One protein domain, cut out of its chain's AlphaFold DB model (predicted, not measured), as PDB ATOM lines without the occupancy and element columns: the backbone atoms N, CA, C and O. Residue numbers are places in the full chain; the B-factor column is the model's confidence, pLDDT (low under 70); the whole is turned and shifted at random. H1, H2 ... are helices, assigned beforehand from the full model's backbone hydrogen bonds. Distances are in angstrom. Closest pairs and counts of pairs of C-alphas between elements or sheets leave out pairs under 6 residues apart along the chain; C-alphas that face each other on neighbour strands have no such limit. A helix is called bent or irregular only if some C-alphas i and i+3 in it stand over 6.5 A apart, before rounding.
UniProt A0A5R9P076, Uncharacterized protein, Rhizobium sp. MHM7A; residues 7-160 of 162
ATOM      1  N   GLU A   7     121.947 117.433 106.193       88.19
ATOM      2  CA  GLU A   7     122.803 118.574 106.534       88.19
ATOM      3  C   GLU A   7     122.284 119.864 105.888       88.19
ATOM      4  O   GLU A   7     122.251 120.922 106.517       88.19
ATOM      5  N   ALA A   8     121.828 119.784 104.633       87.31
ATOM      6  CA  ALA A   8     121.244 120.923 103.935       87.31
ATOM      7  C   ALA A   8     119.901 121.351 104.547       87.31
ATOM      8  O   ALA A   8     119.600 122.548 104.600       87.31
ATOM      9  N   LEU A   9     119.095 120.394 105.014       88.31
ATOM     10  CA  LEU A   9     117.847 120.666 105.718       88.31
ATOM     11  C   LEU A   9     118.089 121.262 107.105       88.31
ATOM     12  O   LEU A   9     117.395 122.206 107.465       88.31
ATOM     13  N   GLU A  10     119.058 120.756 107.865       88.75
ATOM     14  CA  GLU A  10     119.419 121.269 109.191       88.75
ATOM     15  C   GLU A  10     119.946 122.702 109.090       88.75
ATOM     16  O   GLU A  10     119.483 123.586 109.814       88.75
ATOM     17  N   ALA A  11     120.836 122.961 108.127       87.06
ATOM     18  CA  ALA A  11     121.330 124.302 107.841       87.06
ATOM     19  C   ALA A  11     120.198 125.251 107.419       87.06
ATOM     20  O   ALA A  11     120.144 126.390 107.875       87.06
ATOM     21  N   TRP A  12     119.266 124.789 106.578       86.38
ATOM     22  CA  TRP A  12     118.100 125.583 106.193       86.38
ATOM     23  C   TRP A  12     117.177 125.856 107.384       86.38
ATOM     24  O   TRP A  12     116.782 127.001 107.597       86.38
ATOM     25  N   ARG A  13     116.887 124.841 108.201       86.12
ATOM     26  CA  ARG A  13     116.048 124.944 109.397       86.12
ATOM     27  C   ARG A  13     116.598 125.976 110.380       86.12
ATOM     28  O   ARG A  13     115.824 126.767 110.893       86.12
ATOM     29  N   ALA A  14     117.916 126.048 110.563       87.00
ATOM     30  CA  ALA A  14     118.553 127.053 111.422       87.00
ATOM     31  C   ALA A  14     118.329 128.513 110.971       87.00
ATOM     32  O   ALA A  14     118.545 129.435 111.753       87.00
ATOM     33  N   THR A  15     117.905 128.740 109.722       84.56
ATOM     34  CA  THR A  15     117.574 130.080 109.198       84.56
ATOM     35  C   THR A  15     116.089 130.420 109.287       84.56
ATOM     36  O   THR A  15     115.706 131.563 109.034       84.56
ATOM     37  N   LEU A  16     115.244 129.435 109.600       83.38
ATOM     38  CA  LEU A  16     113.806 129.630 109.671       83.38
ATOM     39  C   LEU A  16     113.421 130.208 111.034       83.38
ATOM     40  O   LEU A  16     113.971 129.796 112.054       83.38
ATOM     41  N   PRO A  17     112.464 131.142 111.070       83.25
ATOM     42  CA  PRO A  17     111.967 131.660 112.331       83.25
ATOM     43  C   PRO A  17     111.107 130.629 113.076       83.25
ATOM     44  O   PRO A  17     110.525 129.730 112.465       83.25
ATOM     45  N   ASP A  18     111.041 130.768 114.403       82.69
ATOM     46  CA  ASP A  18     110.478 129.764 115.320       82.69
ATOM     47  C   ASP A  18     109.045 129.340 114.989       82.69
ATOM     48  O   ASP A  18     108.678 128.174 115.132       82.69
ATOM     49  N   ASP A  19     108.231 130.268 114.498       77.62
ATOM     50  CA  ASP A  19     106.861 130.006 114.078       77.62
ATOM     51  C   ASP A  19     106.797 129.071 112.865       77.62
ATOM     52  O   ASP A  19     105.980 128.152 112.831       77.62
ATOM     53  N   VAL A  20     107.724 129.213 111.919       77.06
ATOM     54  CA  VAL A  20     107.855 128.323 110.756       77.06
ATOM     55  C   VAL A  20     108.416 126.964 111.160       77.06
ATOM     56  O   VAL A  20     108.021 125.945 110.593       77.06
ATOM     57  N   LEU A  21     109.284 126.910 112.174       82.38
ATOM     58  CA  LEU A  21     109.830 125.646 112.679       82.38
ATOM     59  C   LEU A  21     108.747 124.680 113.167       82.38
ATOM     60  O   LEU A  21     108.966 123.473 113.118       82.38
ATOM     61  N   THR A  22     107.579 125.181 113.578       79.94
ATOM     62  CA  THR A  22     106.454 124.348 114.032       79.94
ATOM     63  C   THR A  22     105.860 123.451 112.940       79.94
ATOM     64  O   THR A  22     105.288 122.410 113.258       79.94
ATOM     65  N   CYS A  23     106.005 123.814 111.657       77.44
ATOM     66  CA  CYS A  23     105.482 123.032 110.528       77.44
ATOM     67  C   CYS A  23     106.535 122.146 109.845       77.44
ATOM     68  O   CYS A  23     106.187 121.291 109.026       77.44
ATOM     69  N   ILE A  24     107.814 122.332 110.184       79.12
ATOM     70  CA  ILE A  24     108.914 121.499 109.705       79.12
ATOM     71  C   ILE A  24     109.112 120.363 110.707       79.12
ATOM     72  O   ILE A  24     109.576 120.582 111.825       79.12
ATOM     73  N   GLU A  25     108.751 119.149 110.295       75.88
ATOM     74  CA  GLU A  25     108.982 117.931 111.077       75.88
ATOM     75  C   GLU A  25     110.455 117.789 111.483       75.88
ATOM     76  O   GLU A  25     111.362 118.342 110.850       75.88
ATOM     77  N   THR A  26     110.696 117.026 112.551       77.25
ATOM     78  CA  THR A  26     112.053 116.663 112.960       77.25
ATOM     79  C   THR A  26     112.779 116.018 111.784       77.25
ATOM     80  O   THR A  26     112.275 115.083 111.169       77.25
ATOM     81  N   ILE A  27     113.963 116.537 111.469       80.00
ATOM     82  CA  ILE A  27     114.792 116.009 110.390       80.00
ATOM     83  C   ILE A  27     115.476 114.753 110.923       80.00
ATOM     84  O   ILE A  27     116.299 114.833 111.835       80.00
ATOM     85  N   ASP A  28     115.133 113.606 110.356       80.25
ATOM     86  CA  ASP A  28     115.776 112.331 110.634       80.25
ATOM     87  C   ASP A  28     116.315 111.691 109.342       80.25
ATOM     88  O   ASP A  28     116.256 112.255 108.239       80.25
ATOM     89  N   ASP A  29     116.900 110.505 109.493       83.25
ATOM     90  CA  ASP A  29     117.481 109.762 108.375       83.25
ATOM     91  C   ASP A  29     116.405 109.036 107.544       83.25
ATOM     92  O   ASP A  29     116.707 108.482 106.483       83.25
ATOM     93  N   SER A  30     115.136 109.057 107.977       83.62
ATOM     94  CA  SER A  30     114.042 108.448 107.222       83.62
ATOM     95  C   SER A  30     113.870 109.183 105.893       83.62
ATOM     96  O   SER A  30     113.947 110.408 105.821       83.62
ATOM     97  N   GLY A  31     113.732 108.438 104.795       87.06
ATOM     98  CA  GLY A  31     113.569 109.034 103.468       87.06
ATOM     99  C   GLY A  31     114.819 109.710 102.880       87.06
ATOM    100  O   GLY A  31     114.720 110.330 101.819       87.06
ATOM    101  N   GLN A  32     115.996 109.592 103.514       89.94
ATOM    102  CA  GLN A  32     117.252 110.165 103.006       89.94
ATOM    103  C   GLN A  32     117.657 109.561 101.650       89.94
ATOM    104  O   GLN A  32     118.015 110.299 100.737       89.94
ATOM    105  N   GLU A  33     117.505 108.247 101.463       92.06
ATOM    106  CA  GLU A  33     117.792 107.591 100.176       92.06
ATOM    107  C   GLU A  33     116.903 108.122  99.040       92.06
ATOM    108  O   GLU A  33     117.378 108.392  97.933       92.06
ATOM    109  N   ALA A  34     115.612 108.324  99.320       92.44
ATOM    110  CA  ALA A  34     114.669 108.909  98.373       92.44
ATOM    111  C   ALA A  34     115.055 110.356  98.027       92.44
ATOM    112  O   ALA A  34     115.046 110.752  96.860       92.44
ATOM    113  N   ALA A  35     115.460 111.131  99.031       91.81
ATOM    114  CA  ALA A  35     115.916 112.503  98.863       91.81
ATOM    115  C   ALA A  35     117.200 112.611  98.032       91.81
ATOM    116  O   ALA A  35     117.309 113.492  97.174       91.81
ATOM    117  N   ASP A  36     118.155 111.712  98.256       91.69
ATOM    118  CA  ASP A  36     119.399 111.642  97.495       91.69
ATOM    119  C   ASP A  36     119.148 111.215  96.054       91.69
ATOM    120  O   ASP A  36     119.780 111.738  95.134       91.69
ATOM    121  N   PHE A  37     118.195 110.309  95.836       92.69
ATOM    122  CA  PHE A  37     117.743 109.954  94.500       92.69
ATOM    123  C   PHE A  37     117.157 111.172  93.772       92.69
ATOM    124  O   PHE A  37     117.653 111.528  92.705       92.69
ATOM    125  N   ILE A  38     116.179 111.867  94.365       93.50
ATOM    126  CA  ILE A  38     115.555 113.061  93.764       93.50
ATOM    127  C   ILE A  38     116.580 114.181  93.535       93.50
ATOM    128  O   ILE A  38     116.575 114.820  92.482       93.50
ATOM    129  N   SER A  39     117.507 114.386  94.476       91.56
ATOM    130  CA  SER A  39     118.536 115.434  94.399       91.56
ATOM    131  C   SER A  39     119.431 115.326  93.162       91.56
ATOM    132  O   SER A  39     119.961 116.345  92.715       91.56
ATOM    133  N   LYS A  40     119.590 114.126  92.587       91.31
ATOM    134  CA  LYS A  40     120.383 113.907  91.365       91.31
ATOM    135  C   LYS A  40     119.766 114.569  90.135       91.31
ATOM    136  O   LYS A  40     120.514 114.976  89.259       91.31
ATOM    137  N   PHE A  41     118.442 114.707  90.091       91.19
ATOM    138  CA  PHE A  41     117.721 115.246  88.933       91.19
ATOM    139  C   PHE A  41     117.531 116.764  88.995       91.19
ATOM    140  O   PHE A  41     117.334 117.406  87.968       91.19
ATOM    141  N   LEU A  42     117.599 117.363  90.191       89.62
ATOM    142  CA  LEU A  42     117.319 118.791  90.391       89.62
ATOM    143  C   LEU A  42     118.178 119.742  89.535       89.62
ATOM    144  O   LEU A  42     117.633 120.736  89.056       89.62
ATOM    145  N   PRO A  43     119.490 119.516  89.323       88.31
ATOM    146  CA  PRO A  43     120.303 120.425  88.515       88.31
ATOM    147  C   PRO A  43     119.815 120.590  87.069       88.31
ATOM    148  O   PRO A  43     120.042 121.649  86.483       88.31
ATOM    149  N   ASP A  44     119.125 119.584  86.530       88.38
ATOM    150  CA  ASP A  44     118.749 119.513  85.117       88.38
ATOM    151  C   ASP A  44     117.352 120.084  84.822       88.38
ATOM    152  O   ASP A  44     117.007 120.280  83.657       88.38
ATOM    153  N   LEU A  45     116.561 120.398  85.853       89.12
ATOM    154  CA  LEU A  45     115.201 120.927  85.703       89.12
ATOM    155  C   LEU A  45     115.211 122.412  85.314       89.12
ATOM    156  O   LEU A  45     115.849 123.233  85.987       89.12
ATOM    157  N   LYS A  46     114.468 122.777  84.259       87.12
ATOM    158  CA  LYS A  46     114.476 124.140  83.697       87.12
ATOM    159  C   LYS A  46     113.110 124.810  83.652       87.12
ATOM    160  O   LYS A  46     113.033 126.006  83.911       87.12
ATOM    161  N   ASN A  47     112.058 124.076  83.308       87.38
ATOM    162  CA  ASN A  47     110.710 124.617  83.080       87.38
ATOM    163  C   ASN A  47     109.664 123.859  83.908       87.38
ATOM    164  O   ASN A  47     109.941 122.750  84.346       87.38
ATOM    165  N   SER A  48     108.457 124.403  84.103       85.06
ATOM    166  CA  SER A  48     107.451 123.754  84.959       85.06
ATOM    167  C   SER A  48     107.066 122.323  84.556       85.06
ATOM    168  O   SER A  48     106.708 121.529  85.432       85.06
ATOM    169  N   ASP A  49     107.152 121.971  83.270       88.75
ATOM    170  CA  ASP A  49     106.872 120.614  82.792       88.75
ATOM    171  C   ASP A  49     107.916 119.613  83.300       88.75
ATOM    172  O   ASP A  49     107.522 118.572  83.826       88.75
ATOM    173  N   ASP A  50     109.209 119.955  83.279       91.12
ATOM    174  CA  ASP A  50     110.288 119.089  83.787       91.12
ATOM    175  C   ASP A  50     110.057 118.704  85.258       91.12
ATOM    176  O   ASP A  50     110.202 117.546  85.655       91.12
ATOM    177  N   PHE A  51     109.662 119.678  86.085       90.00
ATOM    178  CA  PHE A  51     109.423 119.464  87.513       90.00
ATOM    179  C   PHE A  51     108.201 118.577  87.746       90.00
ATOM    180  O   PHE A  51     108.267 117.626  88.524       90.00
ATOM    181  N   SER A  52     107.089 118.872  87.068       87.88
ATOM    182  CA  SER A  52     105.867 118.069  87.176       87.88
ATOM    183  C   SER A  52     106.072 116.641  86.652       87.88
ATOM    184  O   SER A  52     105.559 115.682  87.235       87.88
ATOM    185  N   GLY A  53     106.899 116.484  85.613       90.00
ATOM    186  CA  GLY A  53     107.329 115.200  85.074       90.00
ATOM    187  C   GLY A  53     108.161 114.412  86.080       90.00
ATOM    188  O   GLY A  53     107.884 113.236  86.306       90.00
ATOM    189  N   LEU A  54     109.113 115.061  86.763       92.81
ATOM    190  CA  LEU A  54     109.903 114.427  87.820       92.81
ATOM    191  C   LEU A  54     109.021 113.938  88.977       92.81
ATOM    192  O   LEU A  54     109.190 112.803  89.430       92.81
ATOM    193  N   VAL A  55     108.080 114.770  89.439       91.62
ATOM    194  CA  VAL A  55     107.130 114.408  90.505       91.62
ATOM    195  C   VAL A  55     106.246 113.241  90.073       91.62
ATOM    196  O   VAL A  55     106.090 112.273  90.817       91.62
ATOM    197  N   SER A  56     105.716 113.288  88.850       89.19
ATOM    198  CA  SER A  56     104.871 112.228  88.295       89.19
ATOM    199  C   SER A  56     105.607 110.900  88.135       89.19
ATOM    200  O   SER A  56     105.021 109.854  88.400       89.19
ATOM    201  N   ALA A  57     106.874 110.934  87.723       90.44
ATOM    202  CA  ALA A  57     107.679 109.736  87.506       90.44
ATOM    203  C   ALA A  57     108.178 109.096  88.811       90.44
ATOM    204  O   ALA A  57     108.475 107.908  88.825       90.44
ATOM    205  N   ASN A  58     108.265 109.859  89.909       93.00
ATOM    206  CA  ASN A  58     108.909 109.415  91.151       93.00
ATOM    207  C   ASN A  58     108.032 109.633  92.392       93.00
ATOM    208  O   ASN A  58     108.535 109.972  93.463       93.00
ATOM    209  N   ARG A  59     106.713 109.442  92.255       90.38
ATOM    210  CA  ARG A  59     105.718 109.716  93.313       90.38
ATOM    211  C   ARG A  59     106.075 109.053  94.640       90.38
ATOM    212  O   ARG A  59     106.063 109.716  95.670       90.38
ATOM    213  N   GLU A  60     106.452 107.778  94.603       90.56
ATOM    214  CA  GLU A  60     106.843 107.006  95.790       90.56
ATOM    215  C   GLU A  60     108.017 107.642  96.532       90.56
ATOM    216  O   GLU A  60     107.963 107.792  97.748       90.56
ATOM    217  N   LYS A  61     109.021 108.150  95.810       93.19
ATOM    218  CA  LYS A  61     110.172 108.825  96.428       93.19
ATOM    219  C   LYS A  61     109.785 110.126  97.121       93.19
ATOM    220  O   LYS A  61     110.303 110.432  98.193       93.19
ATOM    221  N   PHE A  62     108.831 110.866  96.563       92.50
ATOM    222  CA  PHE A  62     108.288 112.058  97.215       92.50
ATOM    223  C   PHE A  62     107.417 111.735  98.439       92.50
ATOM    224  O   PHE A  62     107.392 112.510  99.399       92.50
ATOM    225  N   MET A  63     106.734 110.590  98.451       90.06
ATOM    226  CA  MET A  63     106.031 110.109  99.642       90.06
ATOM    227  C   MET A  63     107.029 109.701 100.738       90.06
ATOM    228  O   MET A  63     106.911 110.170 101.868       90.06
ATOM    229  N   GLU A  64     108.059 108.925 100.378       91.19
ATOM    230  CA  GLU A  64     109.105 108.412 101.279       91.19
ATOM    231  C   GLU A  64     109.948 109.514 101.947       91.19
ATOM    232  O   GLU A  64     110.337 109.366 103.100       91.19
ATOM    233  N   MET A  65     110.256 110.618 101.255       90.44
ATOM    234  CA  MET A  65     111.216 111.629 101.745       90.44
ATOM    235  C   MET A  65     110.732 112.495 102.929       90.44
ATOM    236  O   MET A  65     111.544 113.215 103.521       90.44
ATOM    237  N   GLY A  66     109.436 112.456 103.256       89.50
ATOM    238  CA  GLY A  66     108.832 113.211 104.363       89.50
ATOM    239  C   GLY A  66     108.531 114.690 104.067       89.50
ATOM    240  O   GLY A  66     108.995 115.270 103.076       89.50
ATOM    241  N   ARG A  67     107.737 115.328 104.943       88.25
ATOM    242  CA  ARG A  67     107.229 116.702 104.751       88.25
ATOM    243  C   ARG A  67     108.342 117.738 104.693       88.25
ATOM    244  O   ARG A  67     108.342 118.580 103.799       88.25
ATOM    245  N   ALA A  68     109.308 117.679 105.611       89.31
ATOM    246  CA  ALA A  68     110.384 118.671 105.683       89.31
ATOM    247  C   ALA A  68     111.141 118.789 104.347       89.31
ATOM    248  O   ALA A  68     111.378 119.891 103.844       89.31
ATOM    249  N   ARG A  69     111.452 117.648 103.719       91.88
ATOM    250  CA  ARG A  69     112.133 117.624 102.422       91.88
ATOM    251  C   ARG A  69     111.204 118.034 101.277       91.88
ATOM    252  O   ARG A  69     111.659 118.727 100.368       91.88
ATOM    253  N   ARG A  70     109.917 117.661 101.305       92.00
ATOM    254  CA  ARG A  70     108.934 118.120 100.304       92.00
ATOM    255  C   ARG A  70     108.743 119.638 100.335       92.00
ATOM    256  O   ARG A  70     108.780 120.268  99.281       92.00
ATOM    257  N   ILE A  71     108.645 120.248 101.519       89.12
ATOM    258  CA  ILE A  71     108.605 121.712 101.671       89.12
ATOM    259  C   ILE A  71     109.909 122.333 101.158       89.12
ATOM    260  O   ILE A  71     109.876 123.315 100.413       89.12
ATOM    261  N   ARG A  72     111.071 121.745 101.483       89.62
ATOM    262  CA  ARG A  72     112.366 122.227 100.977       89.62
ATOM    263  C   ARG A  72     112.438 122.198  99.449       89.62
ATOM    264  O   ARG A  72     112.954 123.148  98.851       89.62
ATOM    265  N   PHE A  73     111.920 121.133  98.837       91.62
ATOM    266  CA  PHE A  73     111.783 120.996  97.391       91.62
ATOM    267  C   PHE A  73     110.882 122.098  96.819       91.62
ATOM    268  O   PHE A  73     111.333 122.837  95.948       91.62
ATOM    269  N   LEU A  74     109.674 122.296  97.363       88.50
ATOM    270  CA  LEU A  74     108.757 123.364  96.938       88.50
ATOM    271  C   LEU A  74     109.395 124.759  97.025       88.50
ATOM    272  O   LEU A  74     109.277 125.552  96.091       88.50
ATOM    273  N   ALA A  75     110.113 125.054  98.111       86.12
ATOM    274  CA  ALA A  75     110.806 126.329  98.284       86.12
ATOM    275  C   ALA A  75     111.879 126.554  97.205       86.12
ATOM    276  O   ALA A  75     112.027 127.659  96.682       86.12
ATOM    277  N   TRP A  76     112.617 125.506  96.840       87.19
ATOM    278  CA  TRP A  76     113.613 125.580  95.774       87.19
ATOM    279  C   TRP A  76     112.977 125.748  94.388       87.19
ATOM    280  O   TRP A  76     113.425 126.594  93.614       87.19
ATOM    281  N   CYS A  77     111.896 125.017  94.110       85.25
ATOM    282  CA  CYS A  77     111.080 125.168  92.906       85.25
ATOM    283  C   CYS A  77     110.582 126.610  92.745       85.25
ATOM    284  O   CYS A  77     110.761 127.226  91.698       85.25
ATOM    285  N   ALA A  78     110.017 127.186  93.807       80.81
ATOM    286  CA  ALA A  78     109.526 128.559  93.801       80.81
ATOM    287  C   ALA A  78     110.648 129.591  93.582       80.81
ATOM    288  O   ALA A  78     110.444 130.576  92.871       80.81
ATOM    289  N   ALA A  79     111.840 129.360  94.145       83.06
ATOM    290  CA  ALA A  79     112.991 130.251  93.991       83.06
ATOM    291  C   ALA A  79     113.540 130.287  92.553       83.06
ATOM    292  O   ALA A  79     114.005 131.333  92.093       83.06
ATOM    293  N   LYS A  80     113.458 129.171  91.813       82.25
ATOM    294  CA  LYS A  80     113.869 129.108  90.398       82.25
ATOM    295  C   LYS A  80     113.095 130.088  89.519       82.25
ATOM    296  O   LYS A  80     113.688 130.702  88.641       82.25
ATOM    297  N   PHE A  81     111.816 130.291  89.821       79.69
ATOM    298  CA  PHE A  81     110.919 131.198  89.104       79.69
ATOM    299  C   PHE A  81     110.584 132.439  89.949       79.69
ATOM    300  O   PHE A  81     109.464 132.946  89.923       79.69
ATOM    301  N   HIS A  82     111.526 132.939  90.760       76.62
ATOM    302  CA  HIS A  82     111.259 134.090  91.635       76.62
ATOM    303  C   HIS A  82     110.808 135.336  90.846       76.62
ATOM    304  O   HIS A  82     109.881 136.026  91.275       76.62
ATOM    305  N   SER A  83     111.412 135.578  89.678       80.62
ATOM    306  CA  SER A  83     111.119 136.710  88.791       80.62
ATOM    307  C   SER A  83     109.899 136.498  87.889       80.62
ATOM    308  O   SER A  83     109.383 137.469  87.349       80.62
ATOM    309  N   ASP A  84     109.430 135.257  87.733       84.31
ATOM    310  CA  ASP A  84     108.300 134.894  86.875       84.31
ATOM    311  C   ASP A  84     107.150 134.350  87.730       84.31
ATOM    312  O   ASP A  84     107.094 133.173  88.104       84.31
ATOM    313  N   LYS A  85     106.243 135.254  88.109       80.44
ATOM    314  CA  LYS A  85     105.108 134.926  88.977       80.44
ATOM    315  C   LYS A  85     104.175 133.902  88.329       80.44
ATOM    316  O   LYS A  85     103.682 133.028  89.043       80.44
ATOM    317  N   ASP A  86     103.931 134.016  87.029       82.81
ATOM    318  CA  ASP A  86     102.949 133.186  86.335       82.81
ATOM    319  C   ASP A  86     103.480 131.761  86.170       82.81
ATOM    320  O   ASP A  86     102.776 130.803  86.497       82.81
ATOM    321  N   GLU A  87     104.753 131.605  85.798       84.25
ATOM    322  CA  GLU A  87     105.386 130.285  85.713       84.25
ATOM    323  C   GLU A  87     105.514 129.630  87.096       84.25
ATOM    324  O   GLU A  87     105.286 128.426  87.245       84.25
ATOM    325  N   ARG A  88     105.779 130.417  88.149       82.94
ATOM    326  CA  ARG A  88     105.766 129.921  89.532       82.94
ATOM    327  C   ARG A  88     104.390 129.394  89.942       82.94
ATOM    328  O   ARG A  88     104.309 128.316  90.526       82.94
ATOM    329  N   LEU A  89     103.313 130.133  89.663       82.38
ATOM    330  CA  LEU A  89     101.948 129.688  89.976       82.38
ATOM    331  C   LEU A  89     101.575 128.435  89.181       82.38
ATOM    332  O   LEU A  89     101.030 127.487  89.751       82.38
ATOM    333  N   ARG A  90     101.933 128.400  87.896       81.81
ATOM    334  CA  ARG A  90     101.726 127.245  87.020       81.81
ATOM    335  C   ARG A  90     102.438 125.997  87.538       81.81
ATOM    336  O   ARG A  90     101.847 124.922  87.552       81.81
ATOM    337  N   LEU A  91     103.683 126.133  87.991       83.62
ATOM    338  CA  LEU A  91     104.451 125.041  88.589       83.62
ATOM    339  C   LEU A  91     103.770 124.475  89.838       83.62
ATOM    340  O   LEU A  91     103.624 123.260  89.956       83.62
ATOM    341  N   ILE A  92     103.354 125.348  90.761       85.19
ATOM    342  CA  ILE A  92     102.697 124.918  91.999       85.19
ATOM    343  C   ILE A  92     101.389 124.186  91.684       85.19
ATOM    344  O   ILE A  92     101.207 123.081  92.186       85.19
ATOM    345  N   SER A  93     100.544 124.739  90.803       82.69
ATOM    346  CA  SER A  93      99.298 124.091  90.356       82.69
ATOM    347  C   SER A  93      99.568 122.699  89.773       82.69
ATOM    348  O   SER A  93      99.030 121.718  90.288       82.69
ATOM    349  N   LYS A  94     100.507 122.570  88.822       84.31
ATOM    350  CA  LYS A  94     100.876 121.273  88.227       84.31
ATOM    351  C   LYS A  94     101.335 120.244  89.261       84.31
ATOM    352  O   LYS A  94     100.926 119.086  89.199       84.31
ATOM    353  N   ILE A  95     102.188 120.636  90.209       84.62
ATOM    354  CA  ILE A  95     102.691 119.720  91.244       84.62
ATOM    355  C   ILE A  95     101.555 119.273  92.175       84.62
ATOM    356  O   ILE A  95     101.479 118.092  92.507       84.62
ATOM    357  N   THR A  96     100.649 120.175  92.563       82.12
ATOM    358  CA  THR A  96      99.515 119.836  93.444       82.12
ATOM    359  C   THR A  96      98.408 119.046  92.746       82.12
ATOM    360  O   THR A  96      97.701 118.286  93.396       82.12
ATOM    361  N   GLU A  97      98.279 119.173  91.425       79.12
ATOM    362  CA  GLU A  97      97.327 118.413  90.601       79.12
ATOM    363  C   GLU A  97      97.893 117.056  90.146       79.12
ATOM    364  O   GLU A  97      97.172 116.207  89.611       79.12
ATOM    365  N   THR A  98      99.186 116.810  90.374       70.19
ATOM    366  CA  THR A  98      99.836 115.554  89.996       70.19
ATOM    367  C   THR A  98      99.232 114.385  90.777       70.19
ATOM    368  O   THR A  98      99.439 114.238  91.981       70.19
ATOM    369  N   GLY A  99      98.512 113.510  90.067       55.28
ATOM    370  CA  GLY A  99      97.823 112.360  90.660       55.28
ATOM    371  C   GLY A  99      96.393 112.646  91.128       55.28
ATOM    372  O   GLY A  99      95.843 111.830  91.858       55.28
ATOM    373  N   SER A 100      95.794 113.774  90.724       51.56
ATOM    374  CA  SER A 100      94.371 114.079  90.956       51.56
ATOM    375  C   SER A 100      93.428 113.545  89.869       51.56
ATOM    376  O   SER A 100      92.216 113.698  89.993       51.56
ATOM    377  N   SER A 101      93.952 112.922  88.809       44.09
ATOM    378  CA  SER A 101      93.127 112.279  87.785       44.09
ATOM    379  C   SER A 101      92.631 110.930  88.295       44.09
ATOM    380  O   SER A 101      93.412 109.998  88.483       44.09
ATOM    381  N   GLU A 102      91.325 110.870  88.542       46.94
ATOM    382  CA  GLU A 102      90.557 109.661  88.800       46.94
ATOM    383  C   GLU A 102      90.843 108.609  87.724       46.94
ATOM    384  O   GLU A 102      90.390 108.760  86.603       46.94
ATOM    385  N   GLU A 103      91.592 107.561  88.058       40.12
ATOM    386  CA  GLU A 103      91.463 106.220  87.477       40.12
ATOM    387  C   GLU A 103      92.277 105.253  88.350       40.12
ATOM    388  O   GLU A 103      93.499 105.160  88.251       40.12
ATOM    389  N   GLY A 104      91.602 104.563  89.274       37.59
ATOM    390  CA  GLY A 104      92.248 103.539  90.096       37.59
ATOM    391  C   GLY A 104      91.602 103.335  91.456       37.59
ATOM    392  O   GLY A 104      92.146 103.720  92.485       37.59
ATOM    393  N   SER A 105      90.443 102.687  91.465       43.91
ATOM    394  CA  SER A 105      89.868 102.041  92.642       43.91
ATOM    395  C   SER A 105      90.895 101.122  93.324       43.91
ATOM    396  O   SER A 105      91.233 100.071  92.781       43.91
ATOM    397  N   GLY A 106      91.366 101.483  94.519       33.97
ATOM    398  CA  GLY A 106      92.203 100.594  95.325       33.97
ATOM    399  C   GLY A 106      92.925 101.293  96.473       33.97
ATOM    400  O   GLY A 106      93.963 101.900  96.273       33.97
ATOM    401  N   SER A 107      92.366 101.166  97.679       37.97
ATOM    402  CA  SER A 107      93.051 101.166  98.981       37.97
ATOM    403  C   SER A 107      94.306 102.052  99.153       37.97
ATOM    404  O   SER A 107      95.423 101.637  98.866       37.97
ATOM    405  N   GLY A 108      94.140 103.208  99.801       43.88
ATOM    406  CA  GLY A 108      95.132 103.718 100.762       43.88
ATOM    407  C   GLY A 108      96.322 104.547 100.258       43.88
ATOM    408  O   GLY A 108      96.991 105.139 101.099       43.88
ATOM    409  N   ASN A 109      96.581 104.664  98.953       45.28
ATOM    410  CA  ASN A 109      97.671 105.523  98.467       45.28
ATOM    411  C   ASN A 109      97.202 106.977  98.306       45.28
ATOM    412  O   ASN A 109      96.567 107.328  97.311       45.28
ATOM    413  N   GLN A 110      97.523 107.832  99.284       59.47
ATOM    414  CA  GLN A 110      97.411 109.286  99.123       59.47
ATOM    415  C   GLN A 110      98.186 109.728  97.873       59.47
ATOM    416  O   GLN A 110      99.337 109.344  97.665       59.47
ATOM    417  N   SER A 111      97.559 110.554  97.038       76.44
ATOM    418  CA  SER A 111      98.235 111.157  95.890       76.44
ATOM    419  C   SER A 111      99.338 112.106  96.378       76.44
ATOM    420  O   SER A 111      99.139 112.887  97.310       76.44
ATOM    421  N   VAL A 112     100.509 112.066  95.735       85.81
ATOM    422  CA  VAL A 112     101.630 112.961  96.072       85.81
ATOM    423  C   VAL A 112     101.247 114.441  95.934       85.81
ATOM    424  O   VAL A 112     101.723 115.274  96.705       85.81
ATOM    425  N   GLY A 113     100.345 114.775  95.003       82.31
ATOM    426  CA  GLY A 113      99.814 116.128  94.846       82.31
ATOM    427  C   GLY A 113      99.031 116.596  96.074       82.31
ATOM    428  O   GLY A 113      99.202 117.736  96.511       82.31
ATOM    429  N   ILE A 114      98.259 115.696  96.701       85.69
ATOM    430  CA  ILE A 114      97.555 115.976  97.962       85.69
ATOM    431  C   ILE A 114      98.565 116.268  99.076       85.69
ATOM    432  O   ILE A 114      98.399 117.259  99.784       85.69
ATOM    433  N   LEU A 115      99.638 115.478  99.189       88.88
ATOM    434  CA  LEU A 115     100.685 115.718 100.190       88.88
ATOM    435  C   LEU A 115     101.339 117.092 100.010       88.88
ATOM    436  O   LEU A 115     101.500 117.826 100.980       88.88
ATOM    437  N   PHE A 116     101.664 117.484  98.775       88.31
ATOM    438  CA  PHE A 116     102.206 118.819  98.516       88.31
ATOM    439  C   PHE A 116     101.217 119.933  98.863       88.31
ATOM    440  O   PHE A 116     101.621 120.960  99.408       88.31
ATOM    441  N   LEU A 117      99.925 119.748  98.585       85.56
ATOM    442  CA  LEU A 117      98.899 120.716  98.965       85.56
ATOM    443  C   LEU A 117      98.774 120.843 100.491       85.56
ATOM    444  O   LEU A 117      98.649 121.955 101.007       85.56
ATOM    445  N   GLU A 118      98.808 119.726 101.216       86.50
ATOM    446  CA  GLU A 118      98.819 119.707 102.681       86.50
ATOM    447  C   GLU A 118     100.058 120.408 103.243       86.50
ATOM    448  O   GLU A 118      99.940 121.219 104.162       86.50
ATOM    449  N   ASP A 119     101.227 120.176 102.647       87.81
ATOM    450  CA  ASP A 119     102.482 120.814 103.040       87.81
ATOM    451  C   ASP A 119     102.447 122.337 102.810       87.81
ATOM    452  O   ASP A 119     102.858 123.105 103.683       87.81
ATOM    453  N   ILE A 120     101.887 122.799 101.681       85.88
ATOM    454  CA  ILE A 120     101.673 124.232 101.403       85.88
ATOM    455  C   ILE A 120     100.735 124.848 102.443       85.88
ATOM    456  O   ILE A 120     101.019 125.931 102.955       85.88
ATOM    457  N   LYS A 121      99.627 124.175 102.776       84.69
ATOM    458  CA  LYS A 121      98.669 124.657 103.783       84.69
ATOM    459  C   LYS A 121      99.297 124.737 105.171       84.69
ATOM    460  O   LYS A 121      99.100 125.737 105.854       84.69
ATOM    461  N   ALA A 122     100.064 123.724 105.571       83.94
ATOM    462  CA  ALA A 122     100.767 123.710 106.849       83.94
ATOM    463  C   ALA A 122     101.788 124.855 106.936       83.94
ATOM    464  O   ALA A 122     101.810 125.593 107.921       83.94
ATOM    465  N   PHE A 123     102.570 125.059 105.873       82.75
ATOM    466  CA  PHE A 123     103.535 126.153 105.800       82.75
ATOM    467  C   PHE A 123     102.853 127.530 105.809       82.75
ATOM    468  O   PHE A 123     103.274 128.434 106.529       82.75
ATOM    469  N   ALA A 124     101.761 127.698 105.056       81.00
ATOM    470  CA  ALA A 124     100.984 128.936 105.029       81.00
ATOM    471  C   ALA A 124     100.334 129.248 106.385       81.00
ATOM    472  O   ALA A 124     100.326 130.405 106.801       81.00
ATOM    473  N   ALA A 125      99.830 128.236 107.096       80.50
ATOM    474  CA  ALA A 125      99.274 128.401 108.436       80.50
ATOM    475  C   ALA A 125     100.339 128.856 109.446       80.50
ATOM    476  O   ALA A 125     100.072 129.755 110.239       80.50
ATOM    477  N   ALA A 126     101.551 128.299 109.369       80.88
ATOM    478  CA  ALA A 126     102.675 128.710 110.210       80.88
ATOM    479  C   ALA A 126     103.143 130.146 109.912       80.88
ATOM    480  O   ALA A 126     103.453 130.899 110.828       80.88
ATOM    481  N   MET A 127     103.128 130.555 108.640       75.81
ATOM    482  CA  MET A 127     103.474 131.917 108.205       75.81
ATOM    483  C   MET A 127     102.356 132.947 108.428       75.81
ATOM    484  O   MET A 127     102.612 134.154 108.417       75.81
ATOM    485  N   GLY A 128     101.110 132.497 108.592       72.50
ATOM    486  CA  GLY A 128      99.917 133.339 108.689       72.50
ATOM    487  C   GLY A 128     100.015 134.433 109.757       72.50
ATOM    488  O   GLY A 128      99.792 135.596 109.421       72.50
ATOM    489  N   PRO A 129     100.406 134.121 111.008       74.75
ATOM    490  CA  PRO A 129     100.595 135.118 112.059       74.75
ATOM    491  C   PRO A 129     101.610 136.208 111.700       74.75
ATOM    492  O   PRO A 129     101.367 137.374 111.989       74.75
ATOM    493  N   ARG A 130     102.710 135.865 111.017       67.12
ATOM    494  CA  ARG A 130     103.700 136.839 110.526       67.12
ATOM    495  C   ARG A 130     103.154 137.725 109.419       67.12
ATOM    496  O   ARG A 130     103.346 138.933 109.461       67.12
ATOM    497  N   ALA A 131     102.487 137.136 108.429       62.75
ATOM    498  CA  ALA A 131     101.881 137.901 107.343       62.75
ATOM    499  C   ALA A 131     100.799 138.851 107.883       62.75
ATOM    500  O   ALA A 131     100.762 140.020 107.511       62.75
ATOM    501  N   ALA A 132      99.976 138.370 108.817       60.34
ATOM    502  CA  ALA A 132      98.997 139.183 109.521       60.34
ATOM    503  C   ALA A 132      99.670 140.283 110.350       60.34
ATOM    504  O   ALA A 132      99.237 141.423 110.269       60.34
ATOM    505  N   ALA A 133     100.746 139.984 111.086       60.41
ATOM    506  CA  ALA A 133     101.495 140.981 111.844       60.41
ATOM    507  C   ALA A 133     102.094 142.064 110.939       60.41
ATOM    508  O   ALA A 133     101.995 143.226 111.290       60.41
ATOM    509  N   LEU A 134     102.632 141.723 109.764       59.12
ATOM    510  CA  LEU A 134     103.141 142.704 108.796       59.12
ATOM    511  C   LEU A 134     102.025 143.605 108.236       59.12
ATOM    512  O   LEU A 134     102.197 144.815 108.161       59.12
ATOM    513  N   ILE A 135     100.865 143.030 107.899       51.09
ATOM    514  CA  ILE A 135      99.693 143.781 107.405       51.09
ATOM    515  C   ILE A 135      99.091 144.668 108.505       51.09
ATOM    516  O   ILE A 135      98.636 145.785 108.244       51.09
ATOM    517  N   VAL A 136      99.048 144.156 109.735       51.69
ATOM    518  CA  VAL A 136      98.578 144.888 110.911       51.69
ATOM    519  C   VAL A 136      99.577 145.980 111.261       51.69
ATOM    520  O   VAL A 136      99.131 147.082 111.523       51.69
ATOM    521  N   ASP A 137     100.884 145.758 111.209       50.53
ATOM    522  CA  ASP A 137     101.891 146.787 111.497       50.53
ATOM    523  C   ASP A 137     101.791 147.949 110.492       50.53
ATOM    524  O   ASP A 137     101.703 149.111 110.887       50.53
ATOM    525  N   GLU A 138     101.628 147.646 109.200       49.00
ATOM    526  CA  GLU A 138     101.492 148.651 108.135       49.00
ATOM    527  C   GLU A 138     100.202 149.500 108.261       49.00
ATOM    528  O   GLU A 138     100.220 150.709 108.022       49.00
ATOM    529  N   ASN A 139      99.085 148.913 108.721       47.25
ATOM    530  CA  ASN A 139      97.797 149.615 108.880       47.25
ATOM    531  C   ASN A 139      97.536 150.173 110.297       47.25
ATOM    532  O   ASN A 139      96.833 151.176 110.463       47.25
ATOM    533  N   THR A 140      98.109 149.565 111.336       47.06
ATOM    534  CA  THR A 140      97.931 149.971 112.742       47.06
ATOM    535  C   THR A 140      98.838 151.140 113.082       47.06
ATOM    536  O   THR A 140      98.396 152.032 113.798       47.06
ATOM    537  N   LEU A 141     100.044 151.236 112.506       41.41
ATOM    538  CA  LEU A 141     100.890 152.426 112.661       41.41
ATOM    539  C   LEU A 141     100.289 153.658 111.983       41.41
ATOM    540  O   LEU A 141     100.317 154.730 112.574       41.41
ATOM    541  N   SER A 142      99.689 153.516 110.798       43.97
ATOM    542  CA  SER A 142      98.980 154.618 110.126       43.97
ATOM    543  C   SER A 142      97.777 155.102 110.947       43.97
ATOM    544  O   SER A 142      97.571 156.302 111.120       43.97
ATOM    545  N   THR A 143      97.032 154.171 111.551       46.09
ATOM    546  CA  THR A 143      95.868 154.495 112.390       46.09
ATOM    547  C   THR A 143      96.275 155.074 113.750       46.09
ATOM    548  O   THR A 143      95.677 156.045 114.196       46.09
ATOM    549  N   VAL A 144      97.318 154.554 114.403       46.03
ATOM    550  CA  VAL A 144      97.849 155.118 115.659       46.03
ATOM    551  C   VAL A 144      98.537 156.466 115.414       46.03
ATOM    552  O   VAL A 144      98.407 157.363 116.243       46.03
ATOM    553  N   ALA A 145      99.200 156.663 114.271       48.22
ATOM    554  CA  ALA A 145      99.740 157.962 113.867       48.22
ATOM    555  C   ALA A 145      98.626 158.969 113.542       48.22
ATOM    556  O   ALA A 145      98.734 160.127 113.932       48.22
ATOM    557  N   GLY A 146      97.537 158.531 112.898       41.88
ATOM    558  CA  GLY A 146      96.354 159.353 112.630       41.88
ATOM    559  C   GLY A 146      95.614 159.757 113.907       41.88
ATOM    560  O   GLY A 146      95.364 160.938 114.121       41.88
ATOM    561  N   VAL A 147      95.363 158.806 114.814       51.06
ATOM    562  CA  VAL A 147      94.745 159.078 116.124       51.06
ATOM    563  C   VAL A 147      95.680 159.911 117.010       51.06
ATOM    564  O   VAL A 147      95.222 160.802 117.718       51.06
ATOM    565  N   GLY A 148      96.996 159.701 116.934       36.75
ATOM    566  CA  GLY A 148      97.990 160.526 117.623       36.75
ATOM    567  C   GLY A 148      98.026 161.975 117.124       36.75
ATOM    568  O   GLY A 148      98.147 162.889 117.939       36.75
ATOM    569  N   LEU A 149      97.864 162.204 115.813       45.84
ATOM    570  CA  LEU A 149      97.775 163.546 115.225       45.84
ATOM    571  C   LEU A 149      96.455 164.243 115.581       45.84
ATOM    572  O   LEU A 149      96.457 165.432 115.895       45.84
ATOM    573  N   GLU A 150      95.338 163.513 115.569       48.25
ATOM    574  CA  GLU A 150      94.024 164.049 115.940       48.25
ATOM    575  C   GLU A 150      93.958 164.396 117.431       48.25
ATOM    576  O   GLU A 150      93.505 165.484 117.781       48.25
ATOM    577  N   MET A 151      94.492 163.546 118.315       47.09
ATOM    578  CA  MET A 151      94.548 163.836 119.753       47.09
ATOM    579  C   MET A 151      95.513 164.985 120.090       47.09
ATOM    580  O   MET A 151      95.216 165.781 120.981       47.09
ATOM    581  N   ALA A 152      96.634 165.121 119.370       43.66
ATOM    582  CA  ALA A 152      97.537 166.267 119.514       43.66
ATOM    583  C   ALA A 152      96.888 167.577 119.026       43.66
ATOM    584  O   ALA A 152      96.948 168.591 119.723       43.66
ATOM    585  N   SER A 153      96.191 167.538 117.886       50.88
ATOM    586  CA  SER A 153      95.433 168.670 117.339       50.88
ATOM    587  C   SER A 153      94.294 169.114 118.271       50.88
ATOM    588  O   SER A 153      94.078 170.310 118.468       50.88
ATOM    589  N   ASP A 154      93.577 168.174 118.894       48.22
ATOM    590  CA  ASP A 154      92.486 168.484 119.829       48.22
ATOM    591  C   ASP A 154      92.989 169.077 121.158       48.22
ATOM    592  O   ASP A 154      92.317 169.914 121.773       48.22
ATOM    593  N   MET A 155      94.191 168.692 121.604       48.09
ATOM    594  CA  MET A 155      94.832 169.278 122.785       48.09
ATOM    595  C   MET A 155      95.360 170.696 122.525       48.09
ATOM    596  O   MET A 155      95.202 171.557 123.394       48.09
ATOM    597  N   GLU A 156      95.907 170.986 121.341       49.97
ATOM    598  CA  GLU A 156      96.302 172.352 120.950       49.97
ATOM    599  C   GLU A 156      95.088 173.287 120.799       49.97
ATOM    600  O   GLU A 156      95.121 174.435 121.249       49.97
ATOM    601  N   LEU A 157      93.970 172.784 120.263       53.03
ATOM    602  CA  LEU A 157      92.721 173.542 120.123       53.03
ATOM    603  C   LEU A 157      92.024 173.820 121.467       53.03
ATOM    604  O   LEU A 157      91.387 174.867 121.626       53.03
ATOM    605  N   ARG A 158      92.144 172.922 122.457       50.84
ATOM    606  CA  ARG A 158      91.562 173.103 123.803       50.84
ATOM    607  C   ARG A 158      92.466 173.851 124.787       50.84
ATOM    608  O   ARG A 158      91.942 174.480 125.701       50.84
ATOM    609  N   GLY A 159      93.785 173.844 124.595       45.09
ATOM    610  CA  GLY A 159      94.745 174.592 125.423       45.09
ATOM    611  C   GLY A 159      94.857 176.090 125.095       45.09
ATOM    612  O   GLY A 159      95.496 176.832 125.838       45.09
ATOM    613  N   GLY A 160      94.240 176.548 123.999       47.38
ATOM    614  CA  GLY A 160      94.346 177.923 123.491       47.38
ATOM    615  C   GLY A 160      93.274 178.920 123.953       47.38
ATOM    616  O   GLY A 160      93.308 180.072 123.523       47.38
TER     617      GLY A 160
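Overview. This is residues 7 to 160 of the 162 residues of an uncharacterized protein of Rhizobium sp. MHM7A (UniProt A0A5R9P076). Picture a compact head of helices from which the far part of one long helix, H8, which is bent after residue 126 and kinked near residue 136, runs out as a long arm. In the head H6 meets the first arm of H8, H8a, with its residues 67 to 71, about perpendicular to it at 86 degrees; H4 and H7 run side by side along one flank, H1 and H2 lie at the other, and H3 and H5 sit at the end away from the arm. The second arm, H8b, continues nearly straight on from H8a, and residues 131 to 160 stick out of the head, as does the loop of residues 102 to 108. The printed part has 154 residues with eight named helices, H1 to H8 in chain order, and no named strand; its class is all helix. The whole is only just loose, close to extended, with a radius of gyration of the C-alphas of 22.2 A, and it spans 80 by 34 by 32 A, the length made by the arm.

Arrangement. Start at H1, residues 7 to 13, which only just touches H6, residues 67 to 80, with 3 pairs of C-alphas within 8 A; look at Leu 9 and Arg 69, whose C-alphas are the closest at 7.3 A, and the helices are about perpendicular at 82 degrees. Go on to H3, residues 32 to 39: it touches H5, residues 59 to 64, at a steep tilt of 39 degrees, opposite ways, the closest C-alphas being those of Ala 34 and Lys 61, 4.9 A apart. Next, H4, residues 48 to 57, touches H7, residues 85 to 97, at a shallow tilt of 16 degrees, the same way, with the C-alphas of Ser 48 and Leu 91 closest at 4.9 A. H6 and H7 form a helical hairpin at a shallow tilt of 31 degrees, opposite ways; the closest C-alphas, of Ala 78 and Arg 88, are 5.8 A apart. H8, residues 112 to 159, was assigned as one helix by its hydrogen bonds but is bent, with C-alphas 126 and 129 7.0 A apart; its arms, H8a of residues 112 to 126 and H8b of residues 129 to 159, stand at a shallow tilt of 25 degrees. H8a touches H6 about perpendicular at 86 degrees, closest at the C-alphas of Ile 71 and Asp 119, 6.3 A. It touches H7 at a steep tilt of 57 degrees, opposite ways, where the closest C-alphas, of Thr 96 and Gly 113, are 4.0 A apart. It also touches H5, closest at the C-alphas of Arg 59 and Val 112, 5.9 A. H2, residues 18 to 21, only just touches H8a, with 3 pairs of C-alphas within 8 A, the closest those of Val 20 and Ala 126 at 5.2 A. H8b touches no helix. Every O i to N i+4 pair is within hydrogen-bond range in H1, H3, H4, H5, H6, H7 and H8a; in H8b 26 of 27 are, and H2 is too short for such a pair.

Along the chain. Find C-alpha 7 at (122.803, 118.574, 106.534), where H1 begins its 9.7 A. H2 is 4.9 A long, H3 10.2 A, H4 14.2 A and H5 8.8 A. From C-alpha 67 at (107.229, 116.702, 104.751) H6 runs 20.1 A, and H7 runs 18.3 A. H8a is 21.2 A long; H8b runs 42.1 A, with a kink of 31 degrees near residue 136, to C-alpha 159 at (94.745, 174.592, 125.423).

Size, cuts and confidence. The two C-alphas farthest apart, those of Gly 106 and Gly 160, are 82.3 A apart. Without the stretches that stand free, residues 102 to 108 and 131 to 160, the body spans 34 by 32 by 28 A. The printed part has no cut, and the link from H7 to H8, 14 residues, is long. Mean pLDDT of the printed part is 75.2; look for values under 70 at residues 99 to 110 and 130 to 160.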